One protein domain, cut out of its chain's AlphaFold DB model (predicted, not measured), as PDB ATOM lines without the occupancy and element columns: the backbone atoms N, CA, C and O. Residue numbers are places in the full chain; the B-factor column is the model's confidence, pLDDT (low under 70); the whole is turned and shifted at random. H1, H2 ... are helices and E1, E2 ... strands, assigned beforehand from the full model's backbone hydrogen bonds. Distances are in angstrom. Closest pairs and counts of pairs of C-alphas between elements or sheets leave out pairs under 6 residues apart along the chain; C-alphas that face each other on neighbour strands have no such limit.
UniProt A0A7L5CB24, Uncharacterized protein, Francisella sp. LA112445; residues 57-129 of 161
ATOM      1  N   TYR A  57     -31.151  38.085   3.427       92.69
ATOM      2  CA  TYR A  57     -31.290  39.108   2.405       92.69
ATOM      3  C   TYR A  57     -32.645  38.911   1.737       92.69
ATOM      4  O   TYR A  57     -33.071  37.769   1.556       92.69
ATOM      5  N   CYS A  58     -33.335  39.987   1.355       93.69
ATOM      6  CA  CYS A  58     -34.595  39.852   0.629       93.69
ATOM      7  C   CYS A  58     -34.720  40.756  -0.585       93.69
ATOM      8  O   CYS A  58     -34.517  41.962  -0.514       93.69
ATOM      9  N   LEU A  59     -35.123  40.147  -1.696       93.25
ATOM     10  CA  LEU A  59     -35.476  40.829  -2.928       93.25
ATOM     11  C   LEU A  59     -36.998  40.914  -3.014       93.25
ATOM     12  O   LEU A  59     -37.701  39.901  -3.023       93.25
ATOM     13  N   MET A  60     -37.506  42.139  -3.077       93.50
ATOM     14  CA  MET A  60     -38.935  42.428  -3.062       93.50
ATOM     15  C   MET A  60     -39.298  43.262  -4.276       93.50
ATOM     16  O   MET A  60     -38.799  44.380  -4.444       93.50
ATOM     17  N   THR A  61     -40.182  42.739  -5.121       92.88
ATOM     18  CA  THR A  61     -40.570  43.412  -6.363       92.88
ATOM     19  C   THR A  61     -42.055  43.275  -6.639       92.88
ATOM     20  O   THR A  61     -42.663  42.285  -6.254       92.88
ATOM     21  N   TYR A  62     -42.624  44.229  -7.361       91.62
ATOM     22  CA  TYR A  62     -43.972  44.140  -7.925       91.62
ATOM     23  C   TYR A  62     -44.012  44.885  -9.257       91.62
ATOM     24  O   TYR A  62     -43.144  45.712  -9.532       91.62
ATOM     25  N   GLU A  63     -45.001  44.611 -10.093       92.12
ATOM     26  CA  GLU A  63     -45.292  45.415 -11.278       92.12
ATOM     27  C   GLU A  63     -46.383  46.433 -10.935       92.12
ATOM     28  O   GLU A  63     -47.343  46.099 -10.245       92.12
ATOM     29  N   ILE A  64     -46.235  47.681 -11.385       91.94
ATOM     30  CA  ILE A  64     -47.216  48.755 -11.188       91.94
ATOM     31  C   ILE A  64     -47.663  49.328 -12.526       91.94
ATOM     32  O   ILE A  64     -46.845  49.525 -13.427       91.94
ATOM     33  N   SER A  65     -48.949  49.643 -12.628       91.12
ATOM     34  CA  SER A  65     -49.541  50.354 -13.753       91.12
ATOM     35  C   SER A  65     -50.254  51.618 -13.277       91.12
ATOM     36  O   SER A  65     -51.041  51.606 -12.325       91.12
ATOM     37  N   THR A  66     -49.975  52.728 -13.960       89.75
ATOM     38  CA  THR A  66     -50.619  54.034 -13.746       89.75
ATOM     39  C   THR A  66     -51.619  54.389 -14.844       89.75
ATOM     40  O   THR A  66     -52.237  55.446 -14.790       89.75
ATOM     41  N   ASP A  67     -51.774  53.530 -15.850       88.88
ATOM     42  CA  ASP A  67     -52.573  53.753 -17.057       88.88
ATOM     43  C   ASP A  67     -53.666  52.684 -17.241       88.88
ATOM     44  O   ASP A  67     -54.050  52.350 -18.365       88.88
ATOM     45  N   ASN A  68     -54.195  52.182 -16.119       85.75
ATOM     46  CA  ASN A  68     -55.240  51.153 -16.040       85.75
ATOM     47  C   ASN A  68     -54.853  49.819 -16.697       85.75
ATOM     48  O   ASN A  68     -55.658  49.192 -17.382       85.75
ATOM     49  N   GLY A  69     -53.618  49.375 -16.471       84.75
ATOM     50  CA  GLY A  69     -53.132  48.054 -16.866       84.75
ATOM     51  C   GLY A  69     -52.642  47.972 -18.310       84.75
ATOM     52  O   GLY A  69     -52.439  46.864 -18.801       84.75
ATOM     53  N   LYS A  70     -52.457  49.110 -19.002       86.31
ATOM     54  CA  LYS A  70     -51.921  49.128 -20.375       86.31
ATOM     55  C   LYS A  70     -50.409  48.934 -20.383       86.31
ATOM     56  O   LYS A  70     -49.899  48.182 -21.209       86.31
ATOM     57  N   THR A  71     -49.702  49.588 -19.467       90.06
ATOM     58  CA  THR A  71     -48.262  49.422 -19.269       90.06
ATOM     59  C   THR A  71     -47.960  49.028 -17.833       90.06
ATOM     60  O   THR A  71     -48.612  49.471 -16.886       90.06
ATOM     61  N   TRP A  72     -46.954  48.171 -17.681       90.88
ATOM     62  CA  TRP A  72     -46.511  47.634 -16.402       90.88
ATOM     63  C   TRP A  72     -45.038  47.958 -16.216       90.88
ATOM     64  O   TRP A  72     -44.209  47.653 -17.070       90.88
ATOM     65  N   THR A  73     -44.707  48.588 -15.094       92.12
ATOM     66  CA  THR A  73     -43.326  48.906 -14.727       92.12
ATOM     67  C   THR A  73     -42.940  48.108 -13.498       92.12
ATOM     68  O   THR A  73     -43.627  48.158 -12.478       92.12
ATOM     69  N   LYS A  74     -41.821  47.389 -13.565       91.88
ATOM     70  CA  LYS A  74     -41.287  46.676 -12.408       91.88
ATOM     71  C   LYS A  74     -40.739  47.672 -11.389       91.88
ATOM     72  O   LYS A  74     -39.889  48.500 -11.706       91.88
ATOM     73  N   LYS A  75     -41.193  47.554 -10.149       90.38
ATOM     74  CA  LYS A  75     -40.730  48.330  -9.007       90.38
ATOM     75  C   LYS A  75     -40.000  47.422  -8.026       90.38
ATOM     76  O   LYS A  75     -40.514  46.378  -7.634       90.38
ATOM     77  N   VAL A  76     -38.798  47.838  -7.640       90.50
ATOM     78  CA  VAL A  76     -37.991  47.187  -6.602       90.50
ATOM     79  C   VAL A  76     -38.205  47.945  -5.299       90.50
ATOM     80  O   VAL A  76     -38.080  49.167  -5.264       90.50
ATOM     81  N   ILE A  77     -38.572  47.221  -4.249       88.38
ATOM     82  CA  ILE A  77     -38.791  47.772  -2.906       88.38
ATOM     83  C   ILE A  77     -37.572  47.511  -2.039       88.38
ATOM     84  O   ILE A  77     -37.087  48.408  -1.359       88.38
ATOM     85  N   ASP A  78     -37.089  46.276  -2.089       89.56
ATOM     86  CA  ASP A  78     -35.856  45.855  -1.454       89.56
ATOM     87  C   ASP A  78     -35.041  45.125  -2.512       89.56
ATOM     88  O   ASP A  78     -35.579  44.284  -3.237       89.56
ATOM     89  N   ASN A  79     -33.783  45.519  -2.667       89.50
ATOM     90  CA  ASN A  79     -32.892  44.973  -3.684       89.50
ATOM     91  C   ASN A  79     -32.071  43.792  -3.154       89.50
ATOM     92  O   ASN A  79     -31.249  43.262  -3.895       89.50
ATOM     93  N   GLY A  80     -32.267  43.400  -1.890       89.56
ATOM     94  CA  GLY A  80     -31.614  42.236  -1.311       89.56
ATOM     95  C   GLY A  80     -30.116  42.400  -1.086       89.56
ATOM     96  O   GLY A  80     -29.414  41.404  -0.971       89.56
ATOM     97  N   GLN A  81     -29.605  43.630  -1.010       89.88
ATOM     98  CA  GLN A  81     -28.191  43.885  -0.704       89.88
ATOM     99  C   GLN A  81     -27.916  44.047   0.791       89.88
ATOM    100  O   GLN A  81     -26.777  43.904   1.236       89.88
ATOM    101  N   LYS A  82     -28.945  44.369   1.577       91.12
ATOM    102  CA  LYS A  82     -28.816  44.611   3.011       91.12
ATOM    103  C   LYS A  82     -29.278  43.392   3.799       91.12
ATOM    104  O   LYS A  82     -30.378  42.895   3.577       91.12
ATOM    105  N   VAL A  83     -28.452  42.970   4.755       92.69
ATOM    106  CA  VAL A  83     -28.828  41.932   5.714       92.69
ATOM    107  C   VAL A  83     -29.928  42.447   6.650       92.69
ATOM    108  O   VAL A  83     -29.896  43.588   7.119       92.69
ATOM    109  N   THR A  84     -30.920  41.610   6.906       92.50
ATOM    110  CA  THR A  84     -32.114  41.907   7.695       92.50
ATOM    111  C   THR A  84     -32.658  40.610   8.298       92.50
ATOM    112  O   THR A  84     -32.119  39.515   8.102       92.50
ATOM    113  N   TYR A  85     -33.706  40.735   9.100       91.50
ATOM    114  CA  TYR A  85     -34.438  39.603   9.632       91.50
ATOM    115  C   TYR A  85     -35.423  39.080   8.595       91.50
ATOM    116  O   TYR A  85     -36.181  39.847   8.003       91.50
ATOM    117  N   GLN A  86     -35.525  37.760   8.465       91.31
ATOM    118  CA  GLN A  86     -36.561  37.128   7.647       91.31
ATOM    119  C   GLN A  86     -37.974  37.629   7.999       91.31
ATOM    120  O   GLN A  86     -38.785  37.900   7.113       91.31
ATOM    121  N   ALA A  87     -38.259  37.822   9.292       90.88
ATOM    122  CA  ALA A  87     -39.532  38.368   9.757       90.88
ATOM    123  C   ALA A  87     -39.773  39.816   9.285       90.88
ATOM    124  O   ALA A  87     -40.905  40.175   8.964       90.88
ATOM    125  N   GLU A  88     -38.729  40.647   9.195       91.69
ATOM    126  CA  GLU A  88     -38.841  42.011   8.664       91.69
ATOM    127  C   GLU A  88     -39.156  42.006   7.164       91.69
ATOM    128  O   GLU A  88     -39.994  42.794   6.721       91.69
ATOM    129  N   CYS A  89     -38.560  41.088   6.396       92.44
ATOM    130  CA  CYS A  89     -38.881  40.905   4.979       92.44
ATOM    131  C   CYS A  89     -40.355  40.529   4.780       92.44
ATOM    132  O   CYS A  89     -41.058  41.170   3.997       92.44
ATOM    133  N   TRP A  90     -40.856  39.550   5.540       93.31
ATOM    134  CA  TRP A  90     -42.272  39.173   5.506       93.31
ATOM    135  C   TRP A  90     -43.187  40.316   5.926       93.31
ATOM    136  O   TRP A  90     -44.175  40.587   5.251       93.31
ATOM    137  N   LYS A  91     -42.843  41.037   6.997       93.75
ATOM    138  CA  LYS A  91     -43.622  42.186   7.465       93.75
ATOM    139  C   LYS A  91     -43.750  43.260   6.384       93.75
ATOM    140  O   LYS A  91     -44.862  43.713   6.121       93.75
ATOM    141  N   LYS A  92     -42.642  43.636   5.734       91.75
ATOM    142  CA  LYS A  92     -42.669  44.583   4.609       91.75
ATOM    143  C   LYS A  92     -43.511  44.042   3.452       91.75
ATOM    144  O   LYS A  92     -44.282  44.799   2.877       91.75
ATOM    145  N   TYR A  93     -43.382  42.752   3.121       92.31
ATOM    146  CA  TYR A  93     -44.122  42.131   2.013       92.31
ATOM    147  C   TYR A  93     -45.626  42.204   2.245       92.31
ATOM    148  O   TYR A  93     -46.362  42.723   1.407       92.31
ATOM    149  N   LEU A  94     -46.057  41.757   3.426       92.44
ATOM    150  CA  LEU A  94     -47.444  41.814   3.864       92.44
ATOM    151  C   LEU A  94     -47.973  43.245   3.853       92.44
ATOM    152  O   LEU A  94     -49.111  43.463   3.464       92.44
ATOM    153  N   GLU A  95     -47.155  44.234   4.216       89.62
ATOM    154  CA  GLU A  95     -47.572  45.632   4.175       89.62
ATOM    155  C   GLU A  95     -47.898  46.134   2.759       89.62
ATOM    156  O   GLU A  95     -48.793  46.963   2.603       89.62
ATOM    157  N   ILE A  96     -47.217  45.625   1.733       83.06
ATOM    158  CA  ILE A  96     -47.490  45.977   0.333       83.06
ATOM    159  C   ILE A  96     -48.782  45.319  -0.137       83.06
ATOM    160  O   ILE A  96     -49.611  45.963  -0.777       83.06
ATOM    161  N   ILE A  97     -48.963  44.040   0.194       87.56
ATOM    162  CA  ILE A  97     -50.123  43.273  -0.265       87.56
ATOM    163  C   ILE A  97     -51.357  43.436   0.632       87.56
ATOM    164  O   ILE A  97     -52.431  42.987   0.254       87.56
ATOM    165  N   LYS A  98     -51.262  44.109   1.791       88.19
ATOM    166  CA  LYS A  98     -52.397  44.287   2.725       88.19
ATOM    167  C   LYS A  98     -53.607  44.958   2.077       88.19
ATOM    168  O   LYS A  98     -54.740  44.689   2.455       88.19
ATOM    169  N   ASP A  99     -53.341  45.856   1.132       83.62
ATOM    170  CA  ASP A  99     -54.347  46.645   0.427       83.62
ATOM    171  C   ASP A  99     -54.610  46.096  -0.984       83.62
ATOM    172  O   ASP A  99     -55.352  46.705  -1.745       83.62
ATOM    173  N   PHE A 100     -54.000  44.962  -1.342       84.50
ATOM    174  CA  PHE A 100     -54.165  44.316  -2.636       84.50
ATOM    175  C   PHE A 100     -55.489  43.555  -2.678       84.50
ATOM    176  O   PHE A 100     -55.640  42.512  -2.045       84.50
ATOM    177  N   GLN A 101     -56.451  44.074  -3.441       83.62
ATOM    178  CA  GLN A 101     -57.692  43.366  -3.751       83.62
ATOM    179  C   GLN A 101     -57.512  42.611  -5.070       83.62
ATOM    180  O   GLN A 101     -57.424  43.275  -6.103       83.62
ATOM    181  N   PRO A 102     -57.392  41.271  -5.053       82.94
ATOM    182  CA  PRO A 102     -57.138  40.504  -6.260       82.94
ATOM    183  C   PRO A 102     -58.347  40.538  -7.199       82.94
ATOM    184  O   PRO A 102     -59.460  40.180  -6.823       82.94
ATOM    185  N   GLU A 103     -58.098  40.923  -8.441       85.69
ATOM    186  CA  GLU A 103     -59.011  40.862  -9.573       85.69
ATOM    187  C   GLU A 103     -58.332  40.080 -10.703       85.69
ATOM    188  O   GLU A 103     -57.105  40.073 -10.846       85.69
ATOM    189  N   THR A 104     -59.124  39.409 -11.532       83.94
ATOM    190  CA  THR A 104     -58.604  38.718 -12.713       83.94
ATOM    191  C   THR A 104     -58.616  39.677 -13.897       83.94
ATOM    192  O   THR A 104     -59.666  40.188 -14.289       83.94
ATOM    193  N   ALA A 105     -57.447  39.931 -14.477       81.62
ATOM    194  CA  ALA A 105     -57.331  40.691 -15.711       81.62
ATOM    195  C   ALA A 105     -57.867  39.892 -16.913       81.62
ATOM    196  O   ALA A 105     -58.099  38.685 -16.848       81.62
ATOM    197  N   LYS A 106     -58.048  40.574 -18.052       79.31
ATOM    198  CA  LYS A 106     -58.579  39.968 -19.292       79.31
ATOM    199  C   LYS A 106     -57.717  38.824 -19.838       79.31
ATOM    200  O   LYS A 106     -58.219  37.999 -20.589       79.31
ATOM    201  N   ASP A 107     -56.438  38.801 -19.484       80.44
ATOM    202  CA  ASP A 107     -55.461  37.778 -19.858       80.44
ATOM    203  C   ASP A 107     -55.362  36.630 -18.833       80.44
ATOM    204  O   ASP A 107     -54.512  35.756 -18.971       80.44
ATOM    205  N   GLY A 108     -56.214  36.623 -17.800       78.69
ATOM    206  CA  GLY A 108     -56.193  35.631 -16.724       78.69
ATOM    207  C   GLY A 108     -55.154  35.906 -15.632       78.69
ATOM    208  O   GLY A 108     -55.077  35.148 -14.664       78.69
ATOM    209  N   SER A 109     -54.365  36.978 -15.744       82.19
ATOM    210  CA  SER A 109     -53.395  37.342 -14.713       82.19
ATOM    211  C   SER A 109     -54.077  37.942 -13.479       82.19
ATOM    212  O   SER A 109     -55.125  38.585 -13.562       82.19
ATOM    213  N   TRP A 110     -53.478  37.720 -12.309       84.75
ATOM    214  CA  TRP A 110     -53.937  38.331 -11.065       84.75
ATOM    215  C   TRP A 110     -53.388  39.751 -10.981       84.75
ATOM    216  O   TRP A 110     -52.175  39.968 -10.884       84.75
ATOM    217  N   ILE A 111     -54.298  40.712 -11.004       90.00
ATOM    218  CA  ILE A 111     -54.024  42.120 -10.746       90.00
ATOM    219  C   ILE A 111     -54.665  42.494  -9.420       90.00
ATOM    220  O   ILE A 111     -55.506  41.776  -8.897       90.00
ATOM    221  N   GLY A 112     -54.295  43.628  -8.859       89.56
ATOM    222  CA  GLY A 112     -55.032  44.157  -7.731       89.56
ATOM    223  C   GLY A 112     -54.817  45.633  -7.567       89.56
ATOM    224  O   GLY A 112     -53.865  46.217  -8.086       89.56
ATOM    225  N   LYS A 113     -55.765  46.254  -6.883       89.62
ATOM    226  CA  LYS A 113     -55.851  47.702  -6.790       89.62
ATOM    227  C   LYS A 113     -55.421  48.162  -5.410       89.62
ATOM    228  O   LYS A 113     -55.992  47.731  -4.417       89.62
ATOM    229  N   MET A 114     -54.429  49.046  -5.352       86.94
ATOM    230  CA  MET A 114     -54.013  49.694  -4.109       86.94
ATOM    231  C   MET A 114     -54.995  50.808  -3.717       86.94
ATOM    232  O   MET A 114     -55.760  51.312  -4.544       86.94
ATOM    233  N   LYS A 115     -54.931  51.268  -2.460       85.06
ATOM    234  CA  LYS A 115     -55.742  52.398  -1.958       85.06
ATOM    235  C   LYS A 115     -55.571  53.695  -2.751       85.06
ATOM    236  O   LYS A 115     -56.505  54.486  -2.817       85.06
ATOM    237  N   ASP A 116     -54.403  53.919  -3.351       85.38
ATOM    238  CA  ASP A 116     -54.131  55.084  -4.205       85.38
ATOM    239  C   ASP A 116     -54.698  54.937  -5.633       85.38
ATOM    240  O   ASP A 116     -54.479  55.797  -6.485       85.38
ATOM    241  N   GLY A 117     -55.430  53.851  -5.896       85.62
ATOM    242  CA  GLY A 117     -56.090  53.565  -7.163       85.62
ATOM    243  C   GLY A 117     -55.188  52.937  -8.223       85.62
ATOM    244  O   GLY A 117     -55.706  52.561  -9.274       85.62
ATOM    245  N   LYS A 118     -53.881  52.792  -7.970       89.00
ATOM    246  CA  LYS A 118     -52.952  52.174  -8.924       89.00
ATOM    247  C   LYS A 118     -53.119  50.662  -8.942       89.00
ATOM    248  O   LYS A 118     -53.358  50.035  -7.907       89.00
ATOM    249  N   LEU A 119     -52.951  50.086 -10.127       90.94
ATOM    250  CA  LEU A 119     -52.956  48.642 -10.298       90.94
ATOM    251  C   LEU A 119     -51.555  48.107 -10.040       90.94
ATOM    252  O   LEU A 119     -50.570  48.661 -10.530       90.94
ATOM    253  N   ILE A 120     -51.475  47.024  -9.285       91.25
ATOM    254  CA  ILE A 120     -50.257  46.250  -9.099       91.25
ATOM    255  C   ILE A 120     -50.492  44.807  -9.526       91.25
ATOM    256  O   ILE A 120     -51.623  44.325  -9.554       91.25
ATOM    257  N   SER A 121     -49.420  44.117  -9.876       91.06
ATOM    258  CA  SER A 121     -49.445  42.697 -10.203       91.06
ATOM    259  C   SER A 121     -48.117  42.050  -9.821       91.06
ATOM    260  O   SER A 121     -47.129  42.730  -9.522       91.06
ATOM    261  N   LYS A 122     -48.118  40.714  -9.776       89.06
ATOM    262  CA  LYS A 122     -46.933  39.880  -9.511       89.06
ATOM    263  C   LYS A 122     -46.078  40.343  -8.309       89.06
ATOM    264  O   LYS A 122     -44.859  40.489  -8.455       89.06
ATOM    265  N   PRO A 123     -46.666  40.596  -7.123       91.19
ATOM    266  CA  PRO A 123     -45.864  40.877  -5.939       91.19
ATOM    267  C   PRO A 123     -45.026  39.641  -5.588       91.19
ATOM    268  O   PRO A 123     -45.557  38.559  -5.360       91.19
ATOM    269  N   SER A 124     -43.712  39.807  -5.507       91.44
ATOM    270  CA  SER A 124     -42.747  38.738  -5.255       91.44
ATOM    271  C   SER A 124     -41.873  39.084  -4.058       91.44
ATOM    272  O   SER A 124     -41.349  40.197  -3.968       91.44
ATOM    273  N   LEU A 125     -41.666  38.096  -3.191       93.88
ATOM    274  CA  LEU A 125     -40.676  38.102  -2.122       93.88
ATOM    275  C   LEU A 125     -39.747  36.908  -2.332       93.88
ATOM    276  O   LEU A 125     -40.203  35.771  -2.390       93.88
ATOM    277  N   GLN A 126     -38.451  37.174  -2.429       93.50
ATOM    278  CA  GLN A 126     -37.410  36.150  -2.393       93.50
ATOM    279  C   GLN A 126     -36.531  36.414  -1.180       93.50
ATOM    280  O   GLN A 126     -36.204  37.566  -0.896       93.50
ATOM    281  N   ILE A 127     -36.166  35.354  -0.465       92.50
ATOM    282  CA  ILE A 127     -35.296  35.413   0.708       92.50
ATOM    283  C   ILE A 127     -34.099  34.507   0.435       92.50
ATOM    284  O   ILE A 127     -34.266  33.406  -0.081       92.50
ATOM    285  N   SER A 128     -32.907  34.989   0.761       91.69
ATOM    286  CA  SER A 128     -31.644  34.284   0.565       91.69
ATOM    287  C   SER A 128     -30.737  34.495   1.773       91.69
ATOM    288  O   SER A 128     -30.857  35.492   2.485       91.69
ATOM    289  N   GLU A 129     -29.804  33.577   1.994       89.38
ATOM    290  CA  GLU A 129     -28.706  33.746   2.956       89.38
ATOM    291  C   GLU A 129     -27.557  34.590   2.380       89.38
ATOM    292  O   GLU A 129     -26.687  35.056   3.113       89.38
TER     293      GLU A 129
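This is residues 57 to 129 of the 161 residues of an uncharacterized protein of Francisella sp. LA112445 (UniProt A0A7L5CB24). A strongly twisted sheet of five antiparallel strands has one helix, H1, packed lengthwise over one face, above E1 and E5, while the other face is bare. E2, E1 and the long E5 make the body, and the short hairpin of E3 and E4 turns away across one end. The printed part has 73 residues, with named elements in the order E1, E2, H1, E3, E4, E5, and the sheet runs E2, E1, E5, E4, E3. The class is mixed, helices and strands; the whole is compact, with a radius of gyration of the C-alphas of 12.9 A, and elongated, spanning 38 by 22 by 20 A.

E1, residues 57 to 65, begins at C-alpha 57 (-31.290, 39.108, 2.405) and is 26.8 A long. E2 is residues 73 to 79, 15.7 A. H1, residues 86 to 97, measures 16.9 A and begins at C-alpha 86 (-36.561, 37.128, 7.647). E3 is residues 101 to 104, 10.1 A, and E4 is residues 110 to 113, 10.5 A. E5, residues 119 to 128, is 27.9 A long and ends at C-alpha 128 (-31.644, 34.284, 0.565).

E1 and E2 form a hairpin, antiparallel at 160 degrees, with N 62 and O 75 at 3.0 A and N 75 and O 62 at 2.8 A, both within hydrogen-bond range. E1 and E5 are antiparallel at 169 degrees, with N 59 and O 126 at 2.9 A. E3, E4 and E5 form a meander, each strand the antiparallel neighbour of the one before; N 103 and O 111 are 2.8 A apart, as are N 112 and O 120. H1 is on the sheet in two layers, a helix on one face, at a height over the sheet of 8.8 A. It runs along the strands, at 2 degrees to E1 on the local plane. Its closest C-alphas to E5 are those of Tyr 93 and Leu 125, 6.7 A. Every O i to N i+4 pair in H1 is within hydrogen-bond range. E2 and E3, the edge strands, are apart.

The C-alphas farthest apart, of Val 83 and Lys 106, are 38.9 A apart. The printed part has no cut, no link is long, and no printed residue has a pLDDT under 70.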